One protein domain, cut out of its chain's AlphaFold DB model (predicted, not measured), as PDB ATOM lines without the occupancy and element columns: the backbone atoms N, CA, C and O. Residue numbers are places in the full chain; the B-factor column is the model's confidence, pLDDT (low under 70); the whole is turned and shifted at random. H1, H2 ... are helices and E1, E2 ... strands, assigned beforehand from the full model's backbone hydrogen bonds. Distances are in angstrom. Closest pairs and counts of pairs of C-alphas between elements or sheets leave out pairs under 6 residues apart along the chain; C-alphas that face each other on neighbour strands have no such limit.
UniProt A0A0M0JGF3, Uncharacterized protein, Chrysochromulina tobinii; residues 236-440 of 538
ATOM      1  N   PRO A 236      38.443 -63.123   7.269       90.62
ATOM      2  CA  PRO A 236      38.968 -62.906   5.921       90.62
ATOM      3  C   PRO A 236      37.901 -62.945   4.826       90.62
ATOM      4  O   PRO A 236      37.972 -62.169   3.881       90.62
ATOM      5  N   GLU A 237      36.891 -63.808   4.961       90.25
ATOM      6  CA  GLU A 237      35.786 -63.918   3.999       90.25
ATOM      7  C   GLU A 237      34.970 -62.620   3.889       90.25
ATOM      8  O   GLU A 237      34.685 -62.161   2.786       90.25
ATOM      9  N   VAL A 238      34.651 -61.991   5.025       91.25
ATOM     10  CA  VAL A 238      33.919 -60.716   5.071       91.25
ATOM     11  C   VAL A 238      34.779 -59.590   4.495       91.25
ATOM     12  O   VAL A 238      34.320 -58.813   3.658       91.25
ATOM     13  N   ALA A 239      36.048 -59.520   4.913       91.88
ATOM     14  CA  ALA A 239      36.987 -58.519   4.415       91.88
ATOM     15  C   ALA A 239      37.184 -58.633   2.895       91.88
ATOM     16  O   ALA A 239      37.268 -57.618   2.204       91.88
ATOM     17  N   ARG A 240      37.213 -59.862   2.366       92.88
ATOM     18  CA  ARG A 240      37.325 -60.138   0.931       92.88
ATOM     19  C   ARG A 240      36.108 -59.655   0.158       92.88
ATOM     20  O   ARG A 240      36.294 -58.942  -0.820       92.88
ATOM     21  N   ALA A 241      34.900 -59.951   0.640       92.56
ATOM     22  CA  ALA A 241      33.664 -59.484   0.013       92.56
ATOM     23  C   ALA A 241      33.622 -57.948  -0.103       92.56
ATOM     24  O   ALA A 241      33.345 -57.404  -1.171       92.56
ATOM     25  N   ALA A 242      33.988 -57.231   0.966       94.69
ATOM     26  CA  ALA A 242      34.076 -55.772   0.928       94.69
ATOM     27  C   ALA A 242      35.203 -55.271   0.000       94.69
ATOM     28  O   ALA A 242      35.016 -54.305  -0.742       94.69
ATOM     29  N   HIS A 243      36.373 -55.920   0.013       94.69
ATOM     30  CA  HIS A 243      37.516 -55.535  -0.819       94.69
ATOM     31  C   HIS A 243      37.243 -55.707  -2.319       94.69
ATOM     32  O   HIS A 243      37.592 -54.823  -3.100       94.69
ATOM     33  N   GLU A 244      36.619 -56.814  -2.728       94.69
ATOM     34  CA  GLU A 244      36.286 -57.103  -4.130       94.69
ATOM     35  C   GLU A 244      35.344 -56.054  -4.736       94.69
ATOM     36  O   GLU A 244      35.476 -55.720  -5.913       94.69
ATOM     37  N   LEU A 245      34.466 -55.465  -3.919       95.56
ATOM     38  CA  LEU A 245      33.629 -54.327  -4.307       95.56
ATOM     39  C   LEU A 245      34.425 -53.010  -4.320       95.56
ATOM     40  O   LEU A 245      34.427 -52.281  -5.312       95.56
ATOM     41  N   LEU A 246      35.131 -52.694  -3.231       95.00
ATOM     42  CA  LEU A 246      35.771 -51.385  -3.046       95.00
ATOM     43  C   LEU A 246      36.977 -51.149  -3.952       95.00
ATOM     44  O   LEU A 246      37.195 -50.017  -4.388       95.00
ATOM     45  N   ALA A 247      37.780 -52.178  -4.220       94.19
ATOM     46  CA  ALA A 247      39.007 -52.042  -4.992       94.19
ATOM     47  C   ALA A 247      38.771 -51.479  -6.407       94.19
ATOM     48  O   ALA A 247      39.377 -50.450  -6.731       94.19
ATOM     49  N   PRO A 248      37.875 -52.047  -7.243       94.31
ATOM     50  CA  PRO A 248      37.576 -51.465  -8.550       94.31
ATOM     51  C   PRO A 248      36.904 -50.090  -8.435       94.31
ATOM     52  O   PRO A 248      37.199 -49.196  -9.230       94.31
ATOM     53  N   TRP A 249      36.049 -49.865  -7.430       94.25
ATOM     54  CA  TRP A 249      35.389 -48.568  -7.253       94.25
ATOM     55  C   TRP A 249      36.385 -47.458  -6.934       94.25
ATOM     56  O   TRP A 249      36.296 -46.386  -7.523       94.25
ATOM     57  N   ARG A 250      37.374 -47.714  -6.072       90.50
ATOM     58  CA  ARG A 250      38.440 -46.756  -5.740       90.50
ATOM     59  C   ARG A 250      39.434 -46.530  -6.884       90.50
ATOM     60  O   ARG A 250      40.051 -45.473  -6.937       90.50
ATOM     61  N   GLN A 251      39.576 -47.470  -7.820       90.69
ATOM     62  CA  GLN A 251      40.345 -47.235  -9.052       90.69
ATOM     63  C   GLN A 251      39.605 -46.306 -10.021       90.69
ATOM     64  O   GLN A 251      40.218 -45.466 -10.683       90.69
ATOM     65  N   GLN A 252      38.282 -46.446 -10.109       90.25
ATOM     66  CA  GLN A 252      37.444 -45.668 -11.022       90.25
ATOM     67  C   GLN A 252      37.138 -44.276 -10.461       90.25
ATOM     68  O   GLN A 252      37.265 -43.277 -11.180       90.25
ATOM     69  N   ALA A 253      36.810 -44.203  -9.172       90.44
ATOM     70  CA  ALA A 253      36.366 -42.998  -8.502       90.44
ATOM     71  C   ALA A 253      37.479 -42.330  -7.685       90.44
ATOM     72  O   ALA A 253      38.134 -42.960  -6.859       90.44
ATOM     73  N   ALA A 254      37.651 -41.023  -7.883       85.06
ATOM     74  CA  ALA A 254      38.589 -40.208  -7.110       85.06
ATOM     75  C   ALA A 254      38.054 -39.874  -5.706       85.06
ATOM     76  O   ALA A 254      38.844 -39.637  -4.797       85.06
ATOM     77  N   ALA A 255      36.727 -39.876  -5.542       89.56
ATOM     78  CA  ALA A 255      36.050 -39.646  -4.275       89.56
ATOM     79  C   ALA A 255      34.753 -40.466  -4.188       89.56
ATOM     80  O   ALA A 255      34.047 -40.613  -5.192       89.56
ATOM     81  N   LEU A 256      34.435 -40.973  -3.000       94.06
ATOM     82  CA  LEU A 256      33.240 -41.759  -2.698       94.06
ATOM     83  C   LEU A 256      32.392 -41.062  -1.631       94.06
ATOM     84  O   LEU A 256      32.877 -40.780  -0.534       94.06
ATOM     85  N   LEU A 257      31.116 -40.844  -1.937       94.62
ATOM     86  CA  LEU A 257      30.097 -40.431  -0.976       94.62
ATOM     87  C   LEU A 257      29.296 -41.649  -0.526       94.62
ATOM     88  O   LEU A 257      28.604 -42.246  -1.344       94.62
ATOM     89  N   GLY A 258      29.346 -41.988   0.754       95.50
ATOM     90  CA  GLY A 258      28.457 -42.977   1.350       95.50
ATOM     91  C   GLY A 258      27.087 -42.366   1.623       95.50
ATOM     92  O   GLY A 258      27.003 -41.267   2.167       95.50
ATOM     93  N   VAL A 259      26.022 -43.066   1.257       92.44
ATOM     94  CA  VAL A 259      24.638 -42.674   1.529       92.44
ATOM     95  C   VAL A 259      23.913 -43.866   2.133       92.44
ATOM     96  O   VAL A 259      23.740 -44.892   1.472       92.44
ATOM     97  N   ALA A 260      23.508 -43.730   3.391       88.75
ATOM     98  CA  ALA A 260      22.809 -44.760   4.144       88.75
ATOM     99  C   ALA A 260      21.344 -44.364   4.349       88.75
ATOM    100  O   ALA A 260      21.063 -43.370   5.017       88.75
ATOM    101  N   PHE A 261      20.439 -45.148   3.767       80.06
ATOM    102  CA  PHE A 261      18.995 -44.961   3.898       80.06
ATOM    103  C   PHE A 261      18.439 -45.883   4.973       80.06
ATOM    104  O   PHE A 261      18.719 -47.083   4.937       80.06
ATOM    105  N   ASP A 262      17.600 -45.358   5.862       73.19
ATOM    106  CA  ASP A 262      16.818 -46.202   6.757       73.19
ATOM    107  C   ASP A 262      15.449 -46.520   6.131       73.19
ATOM    108  O   ASP A 262      14.561 -45.679   6.006       73.19
ATOM    109  N   ASN A 263      15.269 -47.774   5.708       57.19
ATOM    110  CA  ASN A 263      13.972 -48.261   5.231       57.19
ATOM    111  C   ASN A 263      13.083 -48.816   6.352       57.19
ATOM    112  O   ASN A 263      11.882 -48.984   6.132       57.19
ATOM    113  N   ALA A 264      13.657 -49.193   7.501       50.53
ATOM    114  CA  ALA A 264      12.925 -49.825   8.598       50.53
ATOM    115  C   ALA A 264      12.109 -48.791   9.383       50.53
ATOM    116  O   ALA A 264      11.043 -49.101   9.927       50.53
ATOM    117  N   HIS A 265      12.557 -47.539   9.371       47.56
ATOM    118  CA  HIS A 265      11.793 -46.406   9.852       47.56
ATOM    119  C   HIS A 265      11.425 -45.511   8.666       47.56
ATOM    120  O   HIS A 265      12.223 -44.726   8.177       47.56
ATOM    121  N   LEU A 266      10.163 -45.578   8.227       45.66
ATOM    122  CA  LEU A 266       9.520 -44.663   7.260       45.66
ATOM    123  C   LEU A 266       9.474 -43.185   7.741       45.66
ATOM    124  O   LEU A 266       8.546 -42.448   7.418       45.66
ATOM    125  N   ARG A 267      10.428 -42.757   8.575       49.31
ATOM    126  CA  ARG A 267      10.480 -41.466   9.262       49.31
ATOM    127  C   ARG A 267      11.193 -40.383   8.464       49.31
ATOM    128  O   ARG A 267      10.916 -39.216   8.727       49.31
ATOM    129  N   ALA A 268      12.021 -40.742   7.479       55.34
ATOM    130  CA  ALA A 268      12.635 -39.758   6.600       55.34
ATOM    131  C   ALA A 268      11.551 -38.993   5.826       55.34
ATOM    132  O   ALA A 268      10.921 -39.503   4.893       55.34
ATOM    133  N   THR A 269      11.316 -37.751   6.237       63.78
ATOM    134  CA  THR A 269      10.397 -36.822   5.587       63.78
ATOM    135  C   THR A 269      10.839 -36.576   4.143       63.78
ATOM    136  O   THR A 269      12.024 -36.639   3.805       63.78
ATOM    137  N   SER A 270       9.895 -36.226   3.266       69.25
ATOM    138  CA  SER A 270      10.207 -35.841   1.880       69.25
ATOM    139  C   SER A 270      11.264 -34.726   1.797       69.25
ATOM    140  O   SER A 270      12.054 -34.699   0.855       69.25
ATOM    141  N   ALA A 271      11.323 -33.849   2.805       68.31
ATOM    142  CA  ALA A 271      12.327 -32.800   2.932       68.31
ATOM    143  C   ALA A 271      13.739 -33.342   3.225       68.31
ATOM    144  O   ALA A 271      14.697 -32.878   2.610       68.31
ATOM    145  N   GLN A 272      13.879 -34.336   4.109       70.75
ATOM    146  CA  GLN A 272      15.177 -34.964   4.401       70.75
ATOM    147  C   GLN A 272      15.735 -35.678   3.169       70.75
ATOM    148  O   GLN A 272      16.896 -35.472   2.821       70.75
ATOM    149  N   ARG A 273      14.888 -36.409   2.434       74.62
ATOM    150  CA  ARG A 273      15.293 -37.055   1.172       74.62
ATOM    151  C   ARG A 273      15.698 -36.043   0.101       74.62
ATOM    152  O   ARG A 273      16.695 -36.233  -0.595       74.62
ATOM    153  N   ALA A 274      14.958 -34.939  -0.021       77.00
ATOM    154  CA  ALA A 274      15.318 -33.859  -0.938       77.00
ATOM    155  C   ALA A 274      16.682 -33.244  -0.582       77.00
ATOM    156  O   ALA A 274      17.520 -33.069  -1.468       77.00
ATOM    157  N   ALA A 275      16.929 -32.989   0.704       76.62
ATOM    158  CA  ALA A 275      18.200 -32.463   1.190       76.62
ATOM    159  C   ALA A 275      19.353 -33.460   0.988       76.62
ATOM    160  O   ALA A 275      20.435 -33.065   0.561       76.62
ATOM    161  N   LEU A 276      19.126 -34.759   1.202       81.12
ATOM    162  CA  LEU A 276      20.108 -35.807   0.917       81.12
ATOM    163  C   LEU A 276      20.550 -35.761  -0.550       81.12
ATOM    164  O   LEU A 276      21.744 -35.805  -0.848       81.12
ATOM    165  N   HIS A 277      19.600 -35.628  -1.480       84.25
ATOM    166  CA  HIS A 277      19.924 -35.496  -2.898       84.25
ATOM    167  C   HIS A 277      20.645 -34.185  -3.224       84.25
ATOM    168  O   HIS A 277      21.563 -34.202  -4.040       84.25
ATOM    169  N   GLU A 278      20.271 -33.072  -2.588       83.25
ATOM    170  CA  GLU A 278      20.960 -31.786  -2.740       83.25
ATOM    171  C   GLU A 278      22.427 -31.876  -2.292       83.25
ATOM    172  O   GLU A 278      23.332 -31.424  -3.002       83.25
ATOM    173  N   TYR A 279      22.678 -32.519  -1.151       85.69
ATOM    174  CA  TYR A 279      24.023 -32.773  -0.646       85.69
ATOM    175  C   TYR A 279      24.802 -33.731  -1.550       85.69
ATOM    176  O   TYR A 279      25.966 -33.469  -1.852       85.69
ATOM    177  N   ALA A 280      24.170 -34.788  -2.059       88.44
ATOM    178  CA  ALA A 280      24.800 -35.664  -3.040       88.44
ATOM    179  C   ALA A 280      25.213 -34.894  -4.306       88.44
ATOM    180  O   ALA A 280      26.369 -34.975  -4.724       88.44
ATOM    181  N   ASP A 281      24.325 -34.061  -4.857       87.62
ATOM    182  CA  ASP A 281      24.636 -33.209  -6.008       87.62
ATOM    183  C   ASP A 281      25.811 -32.257  -5.700       87.62
ATOM    184  O   ASP A 281      26.712 -32.073  -6.523       87.62
ATOM    185  N   GLY A 282      25.824 -31.661  -4.503       85.19
ATOM    186  CA  GLY A 282      26.900 -30.789  -4.027       85.19
ATOM    187  C   GLY A 282      28.253 -31.496  -3.951       85.19
ATOM    188  O   GLY A 282      29.249 -30.976  -4.461       85.19
ATOM    189  N   PHE A 283      28.287 -32.704  -3.392       87.69
ATOM    190  CA  PHE A 283      29.499 -33.514  -3.305       87.69
ATOM    191  C   PHE A 283      30.048 -33.862  -4.691       87.69
ATOM    192  O   PHE A 283      31.248 -33.706  -4.940       87.69
ATOM    193  N   LEU A 284      29.176 -34.299  -5.607       89.75
ATOM    194  CA  LEU A 284      29.559 -34.656  -6.972       89.75
ATOM    195  C   LEU A 284      30.093 -33.450  -7.757       89.75
ATOM    196  O   LEU A 284      31.018 -33.617  -8.551       89.75
ATOM    197  N   ARG A 285      29.550 -32.245  -7.531       87.44
ATOM    198  CA  ARG A 285      30.087 -31.000  -8.110       87.44
ATOM    199  C   ARG A 285      31.465 -30.659  -7.545       87.44
ATOM    200  O   ARG A 285      32.366 -30.348  -8.316       87.44
ATOM    201  N   ALA A 286      31.639 -30.745  -6.226       82.56
ATOM    202  CA  ALA A 286      32.889 -30.379  -5.557       82.56
ATOM    203  C   ALA A 286      34.055 -31.335  -5.873       82.56
ATOM    204  O   ALA A 286      35.205 -30.908  -5.927       82.56
ATOM    205  N   ASN A 287      33.766 -32.619  -6.100       83.94
ATOM    206  CA  ASN A 287      34.774 -33.660  -6.330       83.94
ATOM    207  C   ASN A 287      34.966 -34.025  -7.815       83.94
ATOM    208  O   ASN A 287      35.778 -34.889  -8.154       83.94
ATOM    209  N   GLY A 288      34.229 -33.368  -8.712       85.06
ATOM    210  CA  GLY A 288      34.370 -33.527 -10.154       85.06
ATOM    211  C   GLY A 288      33.771 -34.823 -10.730       85.06
ATOM    212  O   GLY A 288      33.066 -35.581 -10.056       85.06
ATOM    213  N   PRO A 289      34.036 -35.103 -12.019       86.62
ATOM    214  CA  PRO A 289      33.331 -36.139 -12.781       86.62
ATOM    215  C   PRO A 289      33.649 -37.569 -12.329       86.62
ATOM    216  O   PRO A 289      32.850 -38.472 -12.551       86.62
ATOM    217  N   ARG A 290      34.795 -37.779 -11.669       89.25
ATOM    218  CA  ARG A 290      35.202 -39.079 -11.117       89.25
ATOM    219  C   ARG A 290      34.706 -39.308  -9.686       89.25
ATOM    220  O   ARG A 290      35.157 -40.247  -9.045       89.25
ATOM    221  N   ALA A 291      33.823 -38.469  -9.151       92.19
ATOM    222  CA  ALA A 291      33.168 -38.750  -7.877       92.19
ATOM    223  C   ALA A 291      32.009 -39.740  -8.067       92.19
ATOM    224  O   ALA A 291      31.266 -39.627  -9.050       92.19
ATOM    225  N   ALA A 292      31.841 -40.664  -7.125       95.62
ATOM    226  CA  ALA A 292      30.778 -41.667  -7.126       95.62
ATOM    227  C   ALA A 292      30.044 -41.717  -5.777       95.62
ATOM    228  O   ALA A 292      30.551 -41.252  -4.757       95.62
ATOM    229  N   ILE A 293      28.840 -42.285  -5.793       96.62
ATOM    230  CA  ILE A 293      27.975 -42.481  -4.630       96.62
ATOM    231  C   ILE A 293      27.921 -43.974  -4.320       96.62
ATOM    232  O   ILE A 293      27.617 -44.769  -5.202       96.62
ATOM    233  N   VAL A 294      28.174 -44.346  -3.073       97.25
ATOM    234  CA  VAL A 294      27.951 -45.684  -2.529       97.25
ATOM    235  C   VAL A 294      26.652 -45.650  -1.735       97.25
ATOM    236  O   VAL A 294      26.544 -44.914  -0.760       97.25
ATOM    237  N   VAL A 295      25.663 -46.428  -2.158       93.88
ATOM    238  CA  VAL A 295      24.343 -46.490  -1.526       93.88
ATOM    239  C   VAL A 295      24.220 -47.778  -0.726       93.88
ATOM    240  O   VAL A 295      24.452 -48.861  -1.266       93.88
ATOM    241  N   VAL A 296      23.802 -47.661   0.534       90.88
ATOM    242  CA  VAL A 296      23.471 -48.796   1.403       90.88
ATOM    243  C   VAL A 296      22.096 -48.610   2.036       90.88
ATOM    244  O   VAL A 296      21.578 -47.493   2.110       90.88
ATOM    245  N   GLY A 297      21.478 -49.713   2.459       82.25
ATOM    246  CA  GLY A 297      20.170 -49.691   3.121       82.25
ATOM    247  C   GLY A 297      18.983 -49.307   2.226       82.25
ATOM    248  O   GLY A 297      17.850 -49.491   2.640       82.25
ATOM    249  N   ALA A 298      19.188 -48.850   0.984       81.19
ATOM    250  CA  ALA A 298      18.117 -48.419   0.082       81.19
ATOM    251  C   ALA A 298      17.292 -49.583  -0.495       81.19
ATOM    252  O   ALA A 298      17.819 -50.617  -0.903       81.19
ATOM    253  N   GLY A 299      15.973 -49.389  -0.591       79.00
ATOM    254  CA  GLY A 299      15.088 -50.321  -1.288       79.00
ATOM    255  C   GLY A 299      15.267 -50.234  -2.813       79.00
ATOM    256  O   GLY A 299      15.788 -49.234  -3.308       79.00
ATOM    257  N   PRO A 300      14.784 -51.219  -3.599       82.31
ATOM    258  CA  PRO A 300      14.997 -51.240  -5.052       82.31
ATOM    259  C   PRO A 300      14.511 -49.976  -5.779       82.31
ATOM    260  O   PRO A 300      15.187 -49.476  -6.675       82.31
ATOM    261  N   ALA A 301      13.357 -49.437  -5.373       83.19
ATOM    262  CA  ALA A 301      12.796 -48.222  -5.961       83.19
ATOM    263  C   ALA A 301      13.627 -46.972  -5.629       83.19
ATOM    264  O   ALA A 301      13.831 -46.125  -6.498       83.19
ATOM    265  N   GLU A 302      14.130 -46.883  -4.396       84.06
ATOM    266  CA  GLU A 302      14.961 -45.769  -3.935       84.06
ATOM    267  C   GLU A 302      16.319 -45.784  -4.645       84.06
ATOM    268  O   GLU A 302      16.724 -44.788  -5.240       84.06
ATOM    269  N   LEU A 303      16.972 -46.950  -4.703       87.94
ATOM    270  CA  LEU A 303      18.230 -47.130  -5.425       87.94
ATOM    271  C   LEU A 303      18.098 -46.750  -6.908       87.94
ATOM    272  O   LEU A 303      18.964 -46.064  -7.455       87.94
ATOM    273  N   GLU A 304      17.013 -47.161  -7.570       89.81
ATOM    274  CA  GLU A 304      16.774 -46.781  -8.965       89.81
ATOM    275  C   GLU A 304      16.445 -45.284  -9.110       89.81
ATOM    276  O   GLU A 304      16.808 -44.659 -10.104       89.81
ATOM    277  N   GLY A 305      15.808 -44.665  -8.111       89.50
ATOM    278  CA  GLY A 305      15.659 -43.211  -8.021       89.50
ATOM    279  C   GLY A 305      17.010 -42.489  -8.002       89.50
ATOM    280  O   GLY A 305      17.250 -41.606  -8.829       89.50
ATOM    281  N   VAL A 306      17.924 -42.922  -7.127       91.06
ATOM    282  CA  VAL A 306      19.286 -42.376  -7.024       91.06
ATOM    283  C   VAL A 306      20.051 -42.574  -8.338       91.06
ATOM    284  O   VAL A 306      20.646 -41.624  -8.847       91.06
ATOM    285  N   ARG A 307      19.988 -43.770  -8.940       94.75
ATOM    286  CA  ARG A 307      20.631 -44.076 -10.235       94.75
ATOM    287  C   ARG A 307      20.119 -43.198 -11.371       94.75
ATOM    288  O   ARG A 307      20.926 -42.708 -12.159       94.75
ATOM    289  N   ARG A 308      18.805 -42.973 -11.450       94.06
ATOM    290  CA  ARG A 308      18.207 -42.100 -12.471       94.06
ATOM    291  C   ARG A 308      18.636 -40.644 -12.311       94.06
ATOM    292  O   ARG A 308      18.880 -39.988 -13.315       94.06
ATOM    293  N   ARG A 309      18.746 -40.146 -11.075       93.00
ATOM    294  CA  ARG A 309      19.137 -38.754 -10.804       93.00
ATOM    295  C   ARG A 309      20.629 -38.501 -11.018       93.00
ATOM    296  O   ARG A 309      20.992 -37.528 -11.668       93.00
ATOM    297  N   HIS A 310      21.479 -39.361 -10.461       92.25
ATOM    298  CA  HIS A 310      22.927 -39.124 -10.366       92.25
ATOM    299  C   HIS A 310      23.744 -39.833 -11.452       92.25
ATOM    300  O   HIS A 310      24.952 -39.624 -11.560       92.25
ATOM    301  N   GLY A 311      23.082 -40.648 -12.278       92.50
ATOM    302  CA  GLY A 311      23.689 -41.465 -13.320       92.50
ATOM    303  C   GLY A 311      24.079 -42.847 -12.800       92.50
ATOM    304  O   GLY A 311      24.820 -42.983 -11.825       92.50
ATOM    305  N   ARG A 312      23.610 -43.895 -13.485       93.06
ATOM    306  CA  ARG A 312      23.830 -45.296 -13.094       93.06
ATOM    307  C   ARG A 312      25.315 -45.654 -12.961       93.06
ATOM    308  O   ARG A 312      25.680 -46.364 -12.034       93.06
ATOM    309  N   ASP A 313      26.173 -45.086 -13.805       90.81
ATOM    310  CA  ASP A 313      27.617 -45.354 -13.783       90.81
ATOM    311  C   ASP A 313      28.343 -44.740 -12.582       90.81
ATOM    312  O   ASP A 313      29.462 -45.154 -12.276       90.81
ATOM    313  N   ARG A 314      27.719 -43.779 -11.892       92.88
ATOM    314  CA  ARG A 314      28.276 -43.096 -10.716       92.88
ATOM    315  C   ARG A 314      27.732 -43.634  -9.402       92.88
ATOM    316  O   ARG A 314      28.222 -43.232  -8.353       92.88
ATOM    317  N   VAL A 315      26.733 -44.509  -9.439       95.69
ATOM    318  CA  VAL A 315      26.109 -45.081  -8.245       95.69
ATOM    319  C   VAL A 315      26.564 -46.525  -8.099       95.69
ATOM    320  O   VAL A 315      26.487 -47.314  -9.039       95.69
ATOM    321  N   ARG A 316      27.054 -46.851  -6.908       95.75
ATOM    322  CA  ARG A 316      27.544 -48.163  -6.505       95.75
ATOM    323  C   ARG A 316      26.723 -48.678  -5.337       95.75
ATOM    324  O   ARG A 316      26.294 -47.901  -4.488       95.75
ATOM    325  N   THR A 317      26.506 -49.978  -5.293       93.38
ATOM    326  CA  THR A 317      25.855 -50.669  -4.178       93.38
ATOM    327  C   THR A 317      26.482 -52.044  -4.004       93.38
ATOM    328  O   THR A 317      27.079 -52.586  -4.935       93.38
ATOM    329  N   ARG A 318      26.331 -52.635  -2.818       91.38
ATOM    330  CA  ARG A 318      26.734 -54.019  -2.548       91.38
ATOM    331  C   ARG A 318      26.193 -54.993  -3.605       91.38
ATOM    332  O   ARG A 318      26.910 -55.890  -4.045       91.38
ATOM    333  N   ASP A 319      24.960 -54.768  -4.057       85.19
ATOM    334  CA  ASP A 319      24.263 -55.631  -5.018       85.19
ATOM    335  C   ASP A 319      24.900 -55.626  -6.433       85.19
ATOM    336  O   ASP A 319      24.505 -56.418  -7.285       85.19
ATOM    337  N   ASP A 320      25.895 -54.767  -6.706       83.19
ATOM    338  CA  ASP A 320      26.629 -54.752  -7.984       83.19
ATOM    339  C   ASP A 320      27.613 -55.926  -8.132       83.19
ATOM    340  O   ASP A 320      28.066 -56.216  -9.239       83.19
ATOM    341  N   GLY A 321      27.971 -56.589  -7.029       78.50
ATOM    342  CA  GLY A 321      28.946 -57.685  -7.036       78.50
ATOM    343  C   GLY A 321      28.686 -58.784  -6.010       78.50
ATOM    344  O   GLY A 321      29.335 -59.825  -6.075       78.50
ATOM    345  N   MET A 322      27.731 -58.597  -5.095       83.00
ATOM    346  CA  MET A 322      27.298 -59.645  -4.175       83.00
ATOM    347  C   MET A 322      25.868 -60.094  -4.485       83.00
ATOM    348  O   MET A 322      24.980 -59.249  -4.626       83.00
ATOM    349  N   PRO A 323      25.610 -61.413  -4.555       71.12
ATOM    350  CA  PRO A 323      24.254 -61.918  -4.682       71.12
ATOM    351  C   PRO A 323      23.454 -61.563  -3.428       71.12
ATOM    352  O   PRO A 323      23.920 -61.769  -2.308       71.12
ATOM    353  N   ALA A 324      22.241 -61.048  -3.629       68.19
ATOM    354  CA  ALA A 324      21.339 -60.762  -2.526       68.19
ATOM    355  C   ALA A 324      21.006 -62.049  -1.765       68.19
ATOM    356  O   ALA A 324      20.707 -63.087  -2.366       68.19
ATOM    357  N   CYS A 325      20.993 -61.960  -0.442       69.19
ATOM    358  CA  CYS A 325      20.538 -63.056   0.394       69.19
ATOM    359  C   CYS A 325      19.090 -63.418   0.060       69.19
ATOM    360  O   CYS A 325      18.223 -62.546  -0.087       69.19
ATOM    361  N   ALA A 326      18.814 -64.723  -0.026       57.59
ATOM    362  CA  ALA A 326      17.445 -65.205  -0.117       57.59
ATOM    363  C   ALA A 326      16.648 -64.674   1.085       57.59
ATOM    364  O   ALA A 326      17.124 -64.701   2.221       57.59
ATOM    365  N   ARG A 327      15.431 -64.172   0.842       54.03
ATOM    366  CA  ARG A 327      14.541 -63.763   1.932       54.03
ATOM    367  C   ARG A 327      14.138 -65.018   2.702       54.03
ATOM    368  O   ARG A 327      13.374 -65.831   2.187       54.03
ATOM    369  N   GLY A 328      14.683 -65.187   3.903       44.25
ATOM    370  CA  GLY A 328      14.224 -66.213   4.833       44.25
ATOM    371  C   GLY A 328      12.807 -65.918   5.340       44.25
ATOM    372  O   GLY A 328      12.321 -64.791   5.188       44.25
ATOM    373  N   PRO A 329      12.123 -66.907   5.941       39.38
ATOM    374  CA  PRO A 329      10.885 -66.664   6.672       39.38
ATOM    375  C   PRO A 329      11.186 -65.691   7.819       39.38
ATOM    376  O   PRO A 329      11.871 -66.037   8.776       39.38
ATOM    377  N   THR A 330      10.741 -64.444   7.671       39.62
ATOM    378  CA  THR A 330      11.065 -63.340   8.583       39.62
ATOM    379  C   THR A 330      10.514 -63.602   9.982       39.62
ATOM    380  O   THR A 330       9.313 -63.852  10.108       39.62
ATOM    381  N   ILE A 331      11.335 -63.459  11.025       44.44
ATOM    382  CA  ILE A 331      10.863 -63.492  12.423       44.44
ATOM    383  C   ILE A 331      10.083 -62.204  12.756       44.44
ATOM    384  O   ILE A 331       9.144 -62.229  13.550       44.44
ATOM    385  N   THR A 332      10.401 -61.084  12.097       39.59
ATOM    386  CA  THR A 332       9.812 -59.762  12.384       39.59
ATOM    387  C   THR A 332       9.366 -59.017  11.123       39.59
ATOM    388  O   THR A 332       9.772 -57.881  10.892       39.59
ATOM    389  N   GLY A 333       8.546 -59.661  10.283       37.16
ATOM    390  CA  GLY A 333       7.743 -58.989   9.250       37.16
ATOM    391  C   GLY A 333       8.490 -57.964   8.386       37.16
ATOM    392  O   GLY A 333       8.134 -56.791   8.387       37.16
ATOM    393  N   GLY A 334       9.505 -58.409   7.637       44.34
ATOM    394  CA  GLY A 334      10.140 -57.606   6.576       44.34
ATOM    395  C   GLY A 334      11.671 -57.530   6.587       44.34
ATOM    396  O   GLY A 334      12.250 -57.137   5.574       44.34
ATOM    397  N   ALA A 335      12.343 -57.931   7.670       53.03
ATOM    398  CA  ALA A 335      13.807 -57.923   7.760       53.03
ATOM    399  C   ALA A 335      14.446 -59.183   7.137       53.03
ATOM    400  O   ALA A 335      13.883 -60.272   7.215       53.03
ATOM    401  N   ARG A 336      15.628 -59.048   6.513       63.31
ATOM    402  CA  ARG A 336      16.459 -60.204   6.126       63.31
ATOM    403  C   ARG A 336      17.106 -60.783   7.396       63.31
ATOM    404  O   ARG A 336      17.675 -60.017   8.178       63.31
ATOM    405  N   ASP A 337      17.025 -62.104   7.555       71.25
ATOM    406  CA  ASP A 337      17.534 -62.870   8.702       71.25
ATOM    407  C   ASP A 337      18.560 -63.929   8.239       71.25
ATOM    408  O   ASP A 337      18.687 -64.217   7.045       71.25
ATOM    409  N   GLY A 338      19.298 -64.511   9.187       81.88
ATOM    410  CA  GLY A 338      20.332 -65.523   8.954       81.88
ATOM    411  C   GLY A 338      21.732 -64.951   8.701       81.88
ATOM    412  O   GLY A 338      21.930 -63.737   8.595       81.88
ATOM    413  N   ARG A 339      22.732 -65.834   8.599       87.19
ATOM    414  CA  ARG A 339      24.154 -65.463   8.451       87.19
ATOM    415  C   ARG A 339      24.386 -64.510   7.285       87.19
ATOM    416  O   ARG A 339      25.133 -63.545   7.411       87.19
ATOM    417  N   CYS A 340      23.739 -64.784   6.158       86.38
ATOM    418  CA  CYS A 340      23.872 -63.977   4.956       86.38
ATOM    419  C   CYS A 340      23.436 -62.517   5.210       86.38
ATOM    420  O   CYS A 340      24.142 -61.595   4.813       86.38
ATOM    421  N   ALA A 341      22.346 -62.285   5.951       83.88
ATOM    422  CA  ALA A 341      21.894 -60.933   6.283       83.88
ATOM    423  C   ALA A 341      22.897 -60.171   7.169       83.88
ATOM    424  O   ALA A 341      23.115 -58.978   6.975       83.88
ATOM    425  N   GLY A 342      23.550 -60.862   8.110       88.75
ATOM    426  CA  GLY A 342      24.610 -60.256   8.922       88.75
ATOM    427  C   GLY A 342      25.861 -59.933   8.098       88.75
ATOM    428  O   GLY A 342      26.488 -58.897   8.310       88.75
ATOM    429  N   LEU A 343      26.185 -60.770   7.105       90.50
ATOM    430  CA  LEU A 343      27.259 -60.498   6.147       90.50
ATOM    431  C   LEU A 343      26.938 -59.252   5.312       90.50
ATOM    432  O   LEU A 343      27.794 -58.386   5.166       90.50
ATOM    433  N   GLU A 344      25.713 -59.148   4.795       88.81
ATOM    434  CA  GLU A 344      25.228 -57.985   4.046       88.81
ATOM    435  C   GLU A 344      25.334 -56.681   4.849       88.81
ATOM    436  O   GLU A 344      25.844 -55.692   4.318       88.81
ATOM    437  N   GLU A 345      24.904 -56.681   6.117       88.75
ATOM    438  CA  GLU A 345      24.966 -55.506   7.000       88.75
ATOM    439  C   GLU A 345      26.412 -55.105   7.324       88.75
ATOM    440  O   GLU A 345      26.760 -53.923   7.273       88.75
ATOM    441  N   LEU A 346      27.279 -56.078   7.625       92.75
ATOM    442  CA  LEU A 346      28.682 -55.800   7.929       92.75
ATOM    443  C   LEU A 346      29.445 -55.307   6.696       92.75
ATOM    444  O   LEU A 346      30.265 -54.396   6.812       92.75
ATOM    445  N   VAL A 347      29.175 -55.875   5.518       93.62
ATOM    446  CA  VAL A 347      29.758 -55.381   4.268       93.62
ATOM    447  C   VAL A 347      29.288 -53.955   4.002       93.62
ATOM    448  O   VAL A 347      30.145 -53.110   3.771       93.62
ATOM    449  N   ASP A 348      27.995 -53.642   4.119       93.12
ATOM    450  CA  ASP A 348      27.489 -52.268   3.954       93.12
ATOM    451  C   ASP A 348      28.208 -51.279   4.886       93.12
ATOM    452  O   ASP A 348      28.646 -50.212   4.448       93.12
ATOM    453  N   ALA A 349      28.409 -51.650   6.153       93.75
ATOM    454  CA  ALA A 349      29.146 -50.828   7.109       93.75
ATOM    455  C   ALA A 349      30.618 -50.624   6.702       93.75
ATOM    456  O   ALA A 349      31.148 -49.516   6.815       93.75
ATOM    457  N   LEU A 350      31.286 -51.658   6.179       95.38
ATOM    458  CA  LEU A 350      32.651 -51.544   5.654       95.38
ATOM    459  C   LEU A 350      32.706 -50.700   4.370       95.38
ATOM    460  O   LEU A 350      33.621 -49.894   4.215       95.38
ATOM    461  N   LEU A 351      31.725 -50.814   3.472       95.94
ATOM    462  CA  LEU A 351      31.634 -49.965   2.280       95.94
ATOM    463  C   LEU A 351      31.537 -48.482   2.674       95.94
ATOM    464  O   LEU A 351      32.285 -47.654   2.150       95.94
ATOM    465  N   LEU A 352      30.681 -48.159   3.649       95.38
ATOM    466  CA  LEU A 352      30.564 -46.809   4.207       95.38
ATOM    467  C   LEU A 352      31.854 -46.345   4.891       95.38
ATOM    468  O   LEU A 352      32.282 -45.212   4.681       95.38
ATOM    469  N   ALA A 353      32.512 -47.213   5.667       93.69
ATOM    470  CA  ALA A 353      33.750 -46.874   6.372       93.69
ATOM    471  C   ALA A 353      34.874 -46.456   5.413       93.69
ATOM    472  O   ALA A 353      35.752 -45.673   5.775       93.69
ATOM    473  N   HIS A 354      34.837 -46.975   4.186       93.50
ATOM    474  CA  HIS A 354      35.772 -46.668   3.113       93.50
ATOM    475  C   HIS A 354      35.303 -45.536   2.190       93.50
ATOM    476  O   HIS A 354      35.921 -45.350   1.143       93.50
ATOM    477  N   CYS A 355      34.267 -44.772   2.542       93.44
ATOM    478  CA  CYS A 355      33.883 -43.541   1.843       93.44
ATOM    479  C   CYS A 355      34.665 -42.321   2.362       93.44
ATOM    480  O   CYS A 355      35.268 -42.357   3.433       93.44
ATOM    481  N   ASP A 356      34.685 -41.235   1.585       88.06
ATOM    482  CA  ASP A 356      35.349 -39.977   1.964       88.06
ATOM    483  C   ASP A 356      34.422 -39.044   2.749       88.06
ATOM    484  O   ASP A 356      34.894 -38.161   3.465       88.06
ATOM    485  N   TYR A 357      33.112 -39.241   2.605       89.25
ATOM    486  CA  TYR A 357      32.071 -38.587   3.386       89.25
ATOM    487  C   TYR A 357      30.862 -39.520   3.503       89.25
ATOM    488  O   TYR A 357      30.621 -40.297   2.579       89.25
ATOM    489  N   VAL A 358      30.093 -39.439   4.591       89.81
ATOM    490  CA  VAL A 358      28.858 -40.221   4.781       89.81
ATOM    491  C   VAL A 358      27.654 -39.313   5.052       89.81
ATOM    492  O   VAL A 358      27.709 -38.435   5.905       89.81
ATOM    493  N   LEU A 359      26.559 -39.533   4.328       88.00
ATOM    494  CA  LEU A 359      25.227 -39.009   4.636       88.00
ATOM    495  C   LEU A 359      24.388 -40.162   5.189       88.00
ATOM    496  O   LEU A 359      24.339 -41.225   4.566       88.00
ATOM    497  N   SER A 360      23.736 -39.976   6.331       83.88
ATOM    498  CA  SER A 360      22.924 -41.027   6.954       83.88
ATOM    499  C   SER A 360      21.639 -40.488   7.567       83.88
ATOM    500  O   SER A 360      21.599 -39.345   8.004       83.88
ATOM    501  N   GLU A 361      20.615 -41.332   7.629       73.31
ATOM    502  CA  GLU A 361      19.373 -41.137   8.393       73.31
ATOM    503  C   GLU A 361      19.454 -42.014   9.662       73.31
ATOM    504  O   GLU A 361      18.904 -43.108   9.668       73.31
ATOM    505  N   ASP A 362      20.302 -41.643  10.640       70.56
ATOM    506  CA  ASP A 362      20.585 -42.429  11.871       70.56
ATOM    507  C   ASP A 362      20.808 -43.947  11.641       70.56
ATOM    508  O   ASP A 362      20.378 -44.822  12.394       70.56
ATOM    509  N   HIS A 363      21.465 -44.292  10.527       76.12
ATOM    510  CA  HIS A 363      21.534 -45.679  10.076       76.12
ATOM    511  C   HIS A 363      22.606 -46.479  10.848       76.12
ATOM    512  O   HIS A 363      23.780 -46.086  10.847       76.12
ATOM    513  N   PRO A 364      22.303 -47.678  11.385       77.44
ATOM    514  CA  PRO A 364      23.246 -48.415  12.231       77.44
ATOM    515  C   PRO A 364      24.580 -48.801  11.563       77.44
ATOM    516  O   PRO A 364      25.644 -48.777  12.188       77.44
ATOM    517  N   ALA A 365      24.561 -49.089  10.257       83.88
ATOM    518  CA  ALA A 365      25.788 -49.325   9.488       83.88
ATOM    519  C   ALA A 365      26.688 -48.074   9.384       83.88
ATOM    520  O   ALA A 365      27.910 -48.210   9.308       83.88
ATOM    521  N   ALA A 366      26.110 -46.865   9.398       85.50
ATOM    522  CA  ALA A 366      26.872 -45.618   9.373       85.50
ATOM    523  C   ALA A 366      27.570 -45.367  10.716       85.50
ATOM    524  O   ALA A 366      28.737 -44.974  10.731       85.50
ATOM    525  N   GLU A 367      26.919 -45.680  11.840       83.00
ATOM    526  CA  GLU A 367      27.566 -45.646  13.158       83.00
ATOM    527  C   GLU A 367      28.757 -46.598  13.238       83.00
ATOM    528  O   GLU A 367      29.866 -46.184  13.585       83.00
ATOM    529  N   PHE A 368      28.577 -47.854  12.820       87.31
ATOM    530  CA  PHE A 368      29.690 -48.801  12.772       87.31
ATOM    531  C   PHE A 368      30.833 -48.294  11.881       87.31
ATOM    532  O   PHE A 368      32.005 -48.394  12.254       87.31
ATOM    533  N   ALA A 369      30.508 -47.710  10.723       90.75
ATOM    534  CA  ALA A 369      31.493 -47.130   9.818       90.75
ATOM    535  C   ALA A 369      32.322 -46.021  10.481       90.75
ATOM    536  O   ALA A 369      33.538 -45.961  10.283       90.75
ATOM    537  N   MET A 370      31.696 -45.185  11.311       83.44
ATOM    538  CA  MET A 370      32.378 -44.141  12.077       83.44
ATOM    539  C   MET A 370      33.291 -44.714  13.166       83.44
ATOM    540  O   MET A 370      34.398 -44.210  13.359       83.44
ATOM    541  N   TRP A 371      32.902 -45.812  13.824       85.94
ATOM    542  CA  TRP A 371      33.791 -46.503  14.769       85.94
ATOM    543  C   TRP A 371      34.989 -47.140  14.053       85.94
ATOM    544  O   TRP A 371      36.100 -47.154  14.583       85.94
ATOM    545  N   TRP A 372      34.778 -47.662  12.842       88.12
ATOM    546  CA  TRP A 372      35.828 -48.277  12.031       88.12
ATOM    547  C   TRP A 372      36.814 -47.249  11.464       88.12
ATOM    548  O   TRP A 372      38.029 -47.463  11.488       88.12
ATOM    549  N   ASN A 373      36.304 -46.119  10.969       86.25
ATOM    550  CA  ASN A 373      37.086 -45.032  10.392       86.25
ATOM    551  C   ASN A 373      36.812 -43.705  11.124       86.25
ATOM    552  O   ASN A 373      35.951 -42.933  10.698       86.25
ATOM    553  N   PRO A 374      37.609 -43.371  12.158       78.75
ATOM    554  CA  PRO A 374      37.419 -42.151  12.942       78.75
ATOM    555  C   PRO A 374      37.496 -40.840  12.146       78.75
ATOM    556  O   PRO A 374      37.060 -39.807  12.642       78.75
ATOM    557  N   ARG A 375      38.028 -40.839  10.911       76.75
ATOM    558  CA  ARG A 375      37.995 -39.641  10.048       76.75
ATOM    559  C   ARG A 375      36.574 -39.248   9.649       76.75
ATOM    560  O   ARG A 375      36.339 -38.082   9.355       76.75
ATOM    561  N   LEU A 376      35.638 -40.197   9.659       79.56
ATOM    562  CA  LEU A 376      34.234 -39.933   9.359       79.56
ATOM    563  C   LEU A 376      33.536 -39.122  10.454       79.56
ATOM    564  O   LEU A 376      32.500 -38.533  10.184       79.56
ATOM    565  N   HIS A 377      34.117 -38.986  11.652       75.25
ATOM    566  CA  HIS A 377      33.558 -38.118  12.693       75.25
ATOM    567  C   HIS A 377      33.384 -36.665  12.223       75.25
ATOM    568  O   HIS A 377      32.367 -36.042  12.519       75.25
ATOM    569  N   GLU A 378      34.343 -36.161  11.443       70.44
ATOM    570  CA  GLU A 378      34.312 -34.823  10.831       70.44
ATOM    571  C   GLU A 378      33.807 -34.839   9.377       70.44
ATOM    572  O   GLU A 378      33.643 -33.791   8.754       70.44
ATOM    573  N   ALA A 379      33.583 -36.030   8.819       77.31
ATOM    574  CA  ALA A 379      33.161 -36.250   7.441       77.31
ATOM    575  C   ALA A 379      31.862 -37.071   7.380       77.31
ATOM    576  O   ALA A 379      31.729 -37.994   6.576       77.31
ATOM    577  N   HIS A 380      30.908 -36.731   8.247       83.06
ATOM    578  CA  HIS A 380      29.552 -37.267   8.205       83.06
ATOM    579  C   HIS A 380      28.517 -36.157   8.393       83.06
ATOM    580  O   HIS A 380      28.806 -35.117   8.987       83.06
ATOM    581  N   LEU A 381      27.311 -36.384   7.886       79.06
ATOM    582  CA  LEU A 381      26.128 -35.599   8.212       79.06
ATOM    583  C   LEU A 381      24.974 -36.558   8.503       79.06
ATOM    584  O   LEU A 381      24.595 -37.349   7.638       79.06
ATOM    585  N   ASP A 382      24.436 -36.458   9.713       76.06
ATOM    586  CA  ASP A 382      23.225 -37.158  10.125       76.06
ATOM    587  C   ASP A 382      21.997 -36.280   9.834       76.06
ATOM    588  O   ASP A 382      21.928 -35.120  10.249       76.06
ATOM    589  N   MET A 383      21.057 -36.818   9.060       70.06
ATOM    590  CA  MET A 383      19.898 -36.112   8.514       70.06
ATOM    591  C   MET A 383      18.674 -36.171   9.437       70.06
ATOM    592  O   MET A 383      17.744 -35.385   9.240       70.06
ATOM    593  N   ASP A 384      18.660 -37.077  10.420       61.72
ATOM    594  CA  ASP A 384      17.551 -37.241  11.373       61.72
ATOM    595  C   ASP A 384      17.626 -36.307  12.577       61.72
ATOM    596  O   ASP A 384      16.620 -36.032  13.239       61.72
ATOM    597  N   ASP A 385      18.788 -35.712  12.809       54.22
ATOM    598  CA  ASP A 385      18.915 -34.651  13.783       54.22
ATOM    599  C   ASP A 385      18.408 -33.328  13.174       54.22
ATOM    600  O   ASP A 385      19.120 -32.594  12.480       54.22
ATOM    601  N   ALA A 386      17.130 -33.021  13.432       41.97
ATOM    602  CA  ALA A 386      16.453 -31.787  13.015       41.97
ATOM    603  C   ALA A 386      17.202 -30.498  13.429       41.97
ATOM    604  O   ALA A 386      16.950 -29.421  12.873       41.97
ATOM    605  N   THR A 387      18.126 -30.611  14.385       42.38
ATOM    606  CA  THR A 387      19.052 -29.572  14.843       42.38
ATOM    607  C   THR A 387      20.296 -29.485  13.947       42.38
ATOM    608  O   THR A 387      20.629 -28.396  13.474       42.38
ATOM    609  N   SER A 388      20.913 -30.622  13.605       44.03
ATOM    610  CA  SER A 388      22.105 -30.711  12.743       44.03
ATOM    611  C   SER A 388      21.870 -30.165  11.328       44.03
ATOM    612  O   SER A 388      22.704 -29.439  10.793       44.03
ATOM    613  N   ALA A 389      20.711 -30.417  10.713       41.69
ATOM    614  CA  ALA A 389      20.422 -29.911   9.363       41.69
ATOM    615  C   ALA A 389      20.248 -28.374   9.287       41.69
ATOM    616  O   ALA A 389      20.351 -27.783   8.204       41.69
ATOM    617  N   ARG A 390      19.960 -27.715  10.421       40.97
ATOM    618  CA  ARG A 390      19.690 -26.267  10.505       40.97
ATOM    619  C   ARG A 390      20.910 -25.439  10.905       40.97
ATOM    620  O   ARG A 390      20.923 -24.239  10.631       40.97
ATOM    621  N   GLU A 391      21.937 -26.044  11.499       45.75
ATOM    622  CA  GLU A 391      23.135 -25.322  11.925       45.75
ATOM    623  C   GLU A 391      24.135 -25.099  10.769       45.75
ATOM    624  O   GLU A 391      24.557 -26.051  10.109       45.75
ATOM    625  N   PRO A 392      24.594 -23.852  10.524       39.38
ATOM    626  CA  PRO A 392      25.588 -23.555   9.487       39.38
ATOM    627  C   PRO A 392      26.924 -24.291   9.666       39.38
ATOM    628  O   PRO A 392      27.620 -24.524   8.681       39.38
ATOM    629  N   ALA A 393      27.280 -24.651  10.905       41.91
ATOM    630  CA  ALA A 393      28.524 -25.342  11.250       41.91
ATOM    631  C   ALA A 393      28.497 -26.851  10.941       41.91
ATOM    632  O   ALA A 393      29.555 -27.436  10.716       41.91
ATOM    633  N   ALA A 394      27.310 -27.464  10.890       49.03
ATOM    634  CA  ALA A 394      27.129 -28.876  10.555       49.03
ATOM    635  C   ALA A 394      27.070 -29.117   9.038       49.03
ATOM    636  O   ALA A 394      27.197 -30.250   8.574       49.03
ATOM    637  N   LYS A 395      26.900 -28.054   8.240       57.09
ATOM    638  CA  LYS A 395      26.910 -28.175   6.784       57.09
ATOM    639  C   LYS A 395      28.314 -28.545   6.301       57.09
ATOM    640  O   LYS A 395      29.285 -27.864   6.650       57.09
ATOM    641  N   PRO A 396      28.437 -29.568   5.443       61.06
ATOM    642  CA  PRO A 396      29.722 -29.928   4.883       61.06
ATOM    643  C   PRO A 396      30.345 -28.725   4.173       61.06
ATOM    644  O   PRO A 396      29.690 -28.057   3.373       61.06
ATOM    645  N   ARG A 397      31.637 -28.466   4.397       60.81
ATOM    646  CA  ARG A 397      32.349 -27.341   3.758       60.81
ATOM    647  C   ARG A 397      32.264 -27.368   2.224       60.81
ATOM    648  O   ARG A 397      32.332 -26.320   1.587       60.81
ATOM    649  N   TRP A 398      32.091 -28.550   1.621       62.81
ATOM    650  CA  TRP A 398      31.902 -28.699   0.173       62.81
ATOM    651  C   TRP A 398      30.516 -28.263  -0.303       62.81
ATOM    652  O   TRP A 398      30.385 -27.862  -1.456       62.81
ATOM    653  N   ALA A 399      29.503 -28.247   0.567       58.84
ATOM    654  CA  ALA A 399      28.177 -27.735   0.230       58.84
ATOM    655  C   ALA A 399      28.197 -26.216  -0.035       58.84
ATOM    656  O   ALA A 399      27.369 -25.715  -0.787       58.84
ATOM    657  N   GLY A 400      29.180 -25.493   0.522       57.31
ATOM    658  CA  GLY A 400      29.428 -24.069   0.259       57.31
ATOM    659  C   GLY A 400      30.402 -23.777  -0.893       57.31
ATOM    660  O   GLY A 400      30.721 -22.616  -1.128       57.31
ATOM    661  N   GLY A 401      30.909 -24.799  -1.597       50.81
ATOM    662  CA  GLY A 401      31.773 -24.634  -2.777       50.81
ATOM    663  C   GLY A 401      33.256 -24.320  -2.516       50.81
ATOM    664  O   GLY A 401      34.017 -24.226  -3.472       50.81
ATOM    665  N   SER A 402      33.706 -24.197  -1.261       52.03
ATOM    666  CA  SER A 402      35.093 -23.829  -0.912       52.03
ATOM    667  C   SER A 402      35.950 -24.990  -0.387       52.03
ATOM    668  O   SER A 402      36.978 -24.769   0.256       52.03
ATOM    669  N   TRP A 403      35.514 -26.235  -0.571       49.94
ATOM    670  CA  TRP A 403      36.200 -27.395  -0.009       49.94
ATOM    671  C   TRP A 403      37.276 -27.927  -0.939       49.94
ATOM    672  O   TRP A 403      37.032 -28.198  -2.112       49.94
ATOM    673  N   GLN A 404      38.452 -28.139  -0.362       51.62
ATOM    674  CA  GLN A 404      39.478 -28.995  -0.926       51.62
ATOM    675  C   GLN A 404      39.589 -30.234  -0.032       51.62
ATOM    676  O   GLN A 404      39.632 -30.078   1.197       51.62
ATOM    677  N   PRO A 405      39.633 -31.450  -0.605       52.66
ATOM    678  CA  PRO A 405      39.898 -32.639   0.182       52.66
ATOM    679  C   PRO A 405      41.222 -32.463   0.932       52.66
ATOM    680  O   PRO A 405      42.166 -31.895   0.372       52.66
ATOM    681  N   PRO A 406      41.341 -32.962   2.176       56.22
ATOM    682  CA  PRO A 406      42.630 -33.010   2.845       56.22
ATOM    683  C   PRO A 406      43.652 -33.684   1.924       56.22
ATOM    684  O   PRO A 406      43.367 -34.742   1.362       56.22
ATOM    685  N   THR A 407      44.857 -33.129   1.801       54.78
ATOM    686  CA  THR A 407      45.927 -33.697   0.956       54.78
ATOM    687  C   THR A 407      46.274 -35.147   1.319       54.78
ATOM    688  O   THR A 407      46.801 -35.891   0.498       54.78
ATOM    689  N   THR A 408      45.922 -35.587   2.530       61.53
ATOM    690  CA  THR A 408      46.113 -36.951   3.043       61.53
ATOM    691  C   THR A 408      44.938 -37.902   2.782       61.53
ATOM    692  O   THR A 408      45.014 -39.067   3.171       61.53
ATOM    693  N   ALA A 409      43.831 -37.447   2.186       67.62
ATOM    694  CA  ALA A 409      42.625 -38.261   2.006       67.62
ATOM    695  C   ALA A 409      42.875 -39.460   1.078       67.62
ATOM    696  O   ALA A 409      42.605 -40.597   1.458       67.62
ATOM    697  N   ALA A 410      43.498 -39.229  -0.081       71.94
ATOM    698  CA  ALA A 410      43.817 -40.290  -1.038       71.94
ATOM    699  C   ALA A 410      44.800 -41.327  -0.463       71.94
ATOM    700  O   ALA A 410      44.591 -42.531  -0.602       71.94
ATOM    701  N   ALA A 411      45.844 -40.867   0.237       75.38
ATOM    702  CA  ALA A 411      46.819 -41.748   0.883       75.38
ATOM    703  C   ALA A 411      46.172 -42.618   1.976       75.38
ATOM    704  O   ALA A 411      46.472 -43.803   2.088       75.38
ATOM    705  N   HIS A 412      45.247 -42.047   2.749       77.62
ATOM    706  CA  HIS A 412      44.494 -42.775   3.769       77.62
ATOM    707  C   HIS A 412      43.523 -43.787   3.171       77.62
ATOM    708  O   HIS A 412      43.501 -44.930   3.614       77.62
ATOM    709  N   ALA A 413      42.761 -43.399   2.146       80.62
ATOM    710  CA  ALA A 413      41.864 -44.311   1.441       80.62
ATOM    711  C   ALA A 413      42.634 -45.508   0.859       80.62
ATOM    712  O   ALA A 413      42.189 -46.648   0.984       80.62
ATOM    713  N   HIS A 414      43.823 -45.260   0.297       83.06
ATOM    714  CA  HIS A 414      44.719 -46.316  -0.163       83.06
ATOM    715  C   HIS A 414      45.180 -47.219   0.990       83.06
ATOM    716  O   HIS A 414      45.022 -48.432   0.901       83.06
ATOM    717  N   ALA A 415      45.668 -46.647   2.096       83.56
ATOM    718  CA  ALA A 415      46.115 -47.415   3.259       83.56
ATOM    719  C   ALA A 415      44.997 -48.282   3.862       83.56
ATOM    720  O   ALA A 415      45.223 -49.448   4.189       83.56
ATOM    721  N   MET A 416      43.778 -47.745   3.961       85.94
ATOM    722  CA  MET A 416      42.608 -48.503   4.401       85.94
ATOM    723  C   MET A 416      42.303 -49.662   3.454       85.94
ATOM    724  O   MET A 416      42.087 -50.783   3.912       85.94
ATOM    725  N   LEU A 417      42.298 -49.418   2.141       89.19
ATOM    726  CA  LEU A 417      42.042 -50.462   1.149       89.19
ATOM    727  C   LEU A 417      43.115 -51.562   1.196       89.19
ATOM    728  O   LEU A 417      42.776 -52.742   1.168       89.19
ATOM    729  N   SER A 418      44.390 -51.199   1.353       87.69
ATOM    730  CA  SER A 418      45.487 -52.157   1.540       87.69
ATOM    731  C   SER A 418      45.346 -52.967   2.830       87.69
ATOM    732  O   SER A 418      45.597 -54.170   2.826       87.69
ATOM    733  N   ALA A 419      44.916 -52.343   3.932       85.56
ATOM    734  CA  ALA A 419      44.644 -53.051   5.180       85.56
ATOM    735  C   ALA A 419      43.501 -54.061   5.012       85.56
ATOM    736  O   ALA A 419      43.608 -55.198   5.474       85.56
ATOM    737  N   LEU A 420      42.436 -53.675   4.303       88.56
ATOM    738  CA  LEU A 420      41.321 -54.559   3.973       88.56
ATOM    739  C   LEU A 420      41.771 -55.736   3.096       88.56
ATOM    740  O   LEU A 420      41.409 -56.875   3.383       88.56
ATOM    741  N   ALA A 421      42.632 -55.491   2.104       89.75
ATOM    742  CA  ALA A 421      43.243 -56.538   1.283       89.75
ATOM    743  C   ALA A 421      44.089 -57.517   2.118       89.75
ATOM    744  O   ALA A 421      44.015 -58.733   1.938       89.75
ATOM    745  N   ALA A 422      44.874 -57.004   3.069       85.69
ATOM    746  CA  ALA A 422      45.668 -57.831   3.972       85.69
ATOM    747  C   ALA A 422      44.774 -58.724   4.853       85.69
ATOM    748  O   ALA A 422      45.032 -59.925   4.965       85.69
ATOM    749  N   MET A 423      43.687 -58.170   5.404       88.00
ATOM    750  CA  MET A 423      42.687 -58.939   6.156       88.00
ATOM    751  C   MET A 423      42.002 -59.998   5.283       88.00
ATOM    752  O   MET A 423      41.868 -61.143   5.710       88.00
ATOM    753  N   ALA A 424      41.645 -59.662   4.039       88.19
ATOM    754  CA  ALA A 424      41.057 -60.595   3.073       88.19
ATOM    755  C   ALA A 424      41.961 -61.807   2.773       88.19
ATOM    756  O   ALA A 424      41.465 -62.909   2.515       88.19
ATOM    757  N   ASN A 425      43.280 -61.617   2.863       87.56
ATOM    758  CA  ASN A 425      44.304 -62.652   2.702       87.56
ATOM    759  C   ASN A 425      44.659 -63.376   4.016       87.56
ATOM    760  O   ASN A 425      45.628 -64.130   4.058       87.56
ATOM    761  N   GLY A 426      43.922 -63.138   5.107       79.50
ATOM    762  CA  GLY A 426      44.185 -63.753   6.413       79.50
ATOM    763  C   GLY A 426      45.424 -63.210   7.126       79.50
ATOM    764  O   GLY A 426      45.869 -63.777   8.125       79.50
ATOM    765  N   THR A 427      45.998 -62.106   6.641       77.38
ATOM    766  CA  THR A 427      47.125 -61.462   7.314       77.38
ATOM    767  C   THR A 427      46.606 -60.684   8.512       77.38
ATOM    768  O   THR A 427      45.791 -59.770   8.376       77.38
ATOM    769  N   ARG A 428      47.121 -61.005   9.704       62.75
ATOM    770  CA  ARG A 428      46.874 -60.188  10.893       62.75
ATOM    771  C   ARG A 428      47.559 -58.842  10.718       62.75
ATOM    772  O   ARG A 428      48.773 -58.725  10.873       62.75
ATOM    773  N   VAL A 429      46.770 -57.818  10.421       54.50
ATOM    774  CA  VAL A 429      47.246 -56.436  10.443       54.50
ATOM    775  C   VAL A 429      47.506 -56.080  11.909       54.50
ATOM    776  O   VAL A 429      46.585 -55.986  12.722       54.50
ATOM    777  N   GLY A 430      48.786 -56.007  12.283       40.75
ATOM    778  CA  GLY A 430      49.211 -55.727  13.652       40.75
ATOM    779  C   GLY A 430      48.806 -54.324  14.111       40.75
ATOM    780  O   GLY A 430      48.485 -53.457  13.301       40.75
ATOM    781  N   ARG A 431      48.906 -54.076  15.428       38.38
ATOM    782  CA  ARG A 431      48.624 -52.790  16.113       38.38
ATOM    783  C   ARG A 431      49.328 -51.546  15.521       38.38
ATOM    784  O   ARG A 431      49.066 -50.454  16.011       38.38
ATOM    785  N   GLY A 432      50.191 -51.680  14.509       31.69
ATOM    786  CA  GLY A 432      51.018 -50.598  13.970       31.69
ATOM    787  C   GLY A 432      51.238 -50.568  12.453       31.69
ATOM    788  O   GLY A 432      52.097 -49.814  12.031       31.69
ATOM    789  N   THR A 433      50.525 -51.339  11.618       29.50
ATOM    790  CA  THR A 433      50.757 -51.306  10.148       29.50
ATOM    791  C   THR A 433      49.610 -50.741   9.311       29.50
ATOM    792  O   THR A 433      49.744 -50.617   8.099       29.50
ATOM    793  N   ALA A 434      48.518 -50.314   9.944       33.66
ATOM    794  CA  ALA A 434      47.475 -49.503   9.310       33.66
ATOM    795  C   ALA A 434      46.660 -48.731  10.359       33.66
ATOM    796  O   ALA A 434      45.434 -48.685  10.302       33.66
ATOM    797  N   ALA A 435      47.315 -48.192  11.393       34.44
ATOM    798  CA  ALA A 435      46.602 -47.421  12.403       34.44
ATOM    799  C   ALA A 435      46.200 -46.052  11.811       34.44
ATOM    800  O   ALA A 435      47.088 -45.286  11.430       34.44
ATOM    801  N   PRO A 436      44.903 -45.684  11.807       36.50
ATOM    802  CA  PRO A 436      44.453 -44.340  11.431       36.50
ATOM    803  C   PRO A 436      45.107 -43.231  12.274       36.50
ATOM    804  O   PRO A 436      45.137 -42.079  11.862       36.50
ATOM    805  N   GLU A 437      45.667 -43.561  13.442       33.84
ATOM    806  CA  GLU A 437      46.346 -42.601  14.319       33.84
ATOM    807  C   GLU A 437      47.673 -42.070  13.750       33.84
ATOM    808  O   GLU A 437      48.012 -40.921  14.028       33.84
ATOM    809  N   GLU A 438      48.411 -42.824  12.920       31.92
ATOM    810  CA  GLU A 438      49.689 -42.323  12.373       31.92
ATOM    811  C   GLU A 438      49.508 -41.277  11.263       31.92
ATOM    812  O   GLU A 438      50.397 -40.453  11.049       31.92
ATOM    813  N   VAL A 439      48.340 -41.236  10.612       33.44
ATOM    814  CA  VAL A 439      48.018 -40.224   9.588       33.44
ATOM    815  C   VAL A 439      47.283 -39.015  10.187       33.44
ATOM    816  O   VAL A 439      47.369 -37.916   9.643       33.44
ATOM    817  N   VAL A 440      46.629 -39.165  11.344       31.47
ATOM    818  CA  VAL A 440      45.922 -38.064  12.038       31.47
ATOM    819  C   VAL A 440      46.872 -37.198  12.885       31.47
ATOM    820  O   VAL A 440      46.520 -36.092  13.282       31.47
TER     821      VAL A 440
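Overview. This is residues 236 to 440 of the 538 residues of an uncharacterized protein of Chrysochromulina tobinii (UniProt A0A0M0JGF3). A twisted sheet of five parallel strands makes the core, covered by H1, H4 and H5 on one face and by H2 and H3 on the other. H8 packs on H1, and the long link of residues 318 to 338 swings out. You have 205 printed residues with nine named helices and five named strands in the order H1-E1-H2-E2-H3-E3-H4-E4-H5-H6-E5-H7-H8-H9; the sheet's order is E3-E2-E1-E4-E5, and the class is mixed. The whole is compact, with a radius of gyration of the C-alphas of 16.6 A, spanning 48 by 44 by 30 A.

Arrangement. Start at H1, residues 236 to 252, then E1, residues 255 to 260. H2, residues 270 to 286, leads to E2, residues 291 to 296, parallel to E1, with N 294 and O 257 within hydrogen-bond range at 2.8 A. H3, residues 300 to 310, leads to the edge strand E3, residues 315 to 317. H4, residues 339 to 353, leads to E4, residues 357 to 360, parallel to E1, with N 359 and O 258 at 2.8 A. H5, residues 364 to 372, and H6, residues 374 to 377, which only grazes the sheet, lead to the edge strand E5, residues 380 to 382. E1-H2-E2, E2-H3-E3 and E4-H5-H6-E5 are strand-helix-strand units, parallel neighbour strands with helices between; E3-H4-E4 is a split one; the crossovers are right-handed. H2, on the face opposite to H4, has a height of 9.8 A over the sheet. H4 touches H1, the closest C-alphas being Ala 242 and Val 347, 5.5 A. H8, residues 409 to 424, touches H1 with residues 417 to 424 alone, opposite ways, the closest C-alphas being Pro 236 and Ala 424, 4.2 A. H7, residues 397 to 400, touches H2 at its residues 279 to 286 alone, the closest C-alphas being Ala 399 and Gly 282, 5.4 A. Every O i to N i+4 pair is within hydrogen-bond range in H2, H3, H4, H5, H8 and H9, residues 436 to 440; in H1, 10 of 13 are, and H6 and H7 are too short for such a pair.

Along the chain. Find C-alpha 236 at (38.968, -62.906, 5.921); from there H1 runs 24.2 A. H2 spans 24.5 A, H8 22.4 A. H9, residues 436 to 440, ends at C-alpha 440, (45.922, -38.064, 12.038).

Size, cuts and confidence. The printed part has no cut; its farthest C-alphas, Pro 329 and Ser 402, are 49.8 A apart. Long links are E3 to H4, E5 to H7 and H8 to H9. pLDDT is under 70 in 61 residues, among them 384 to 409.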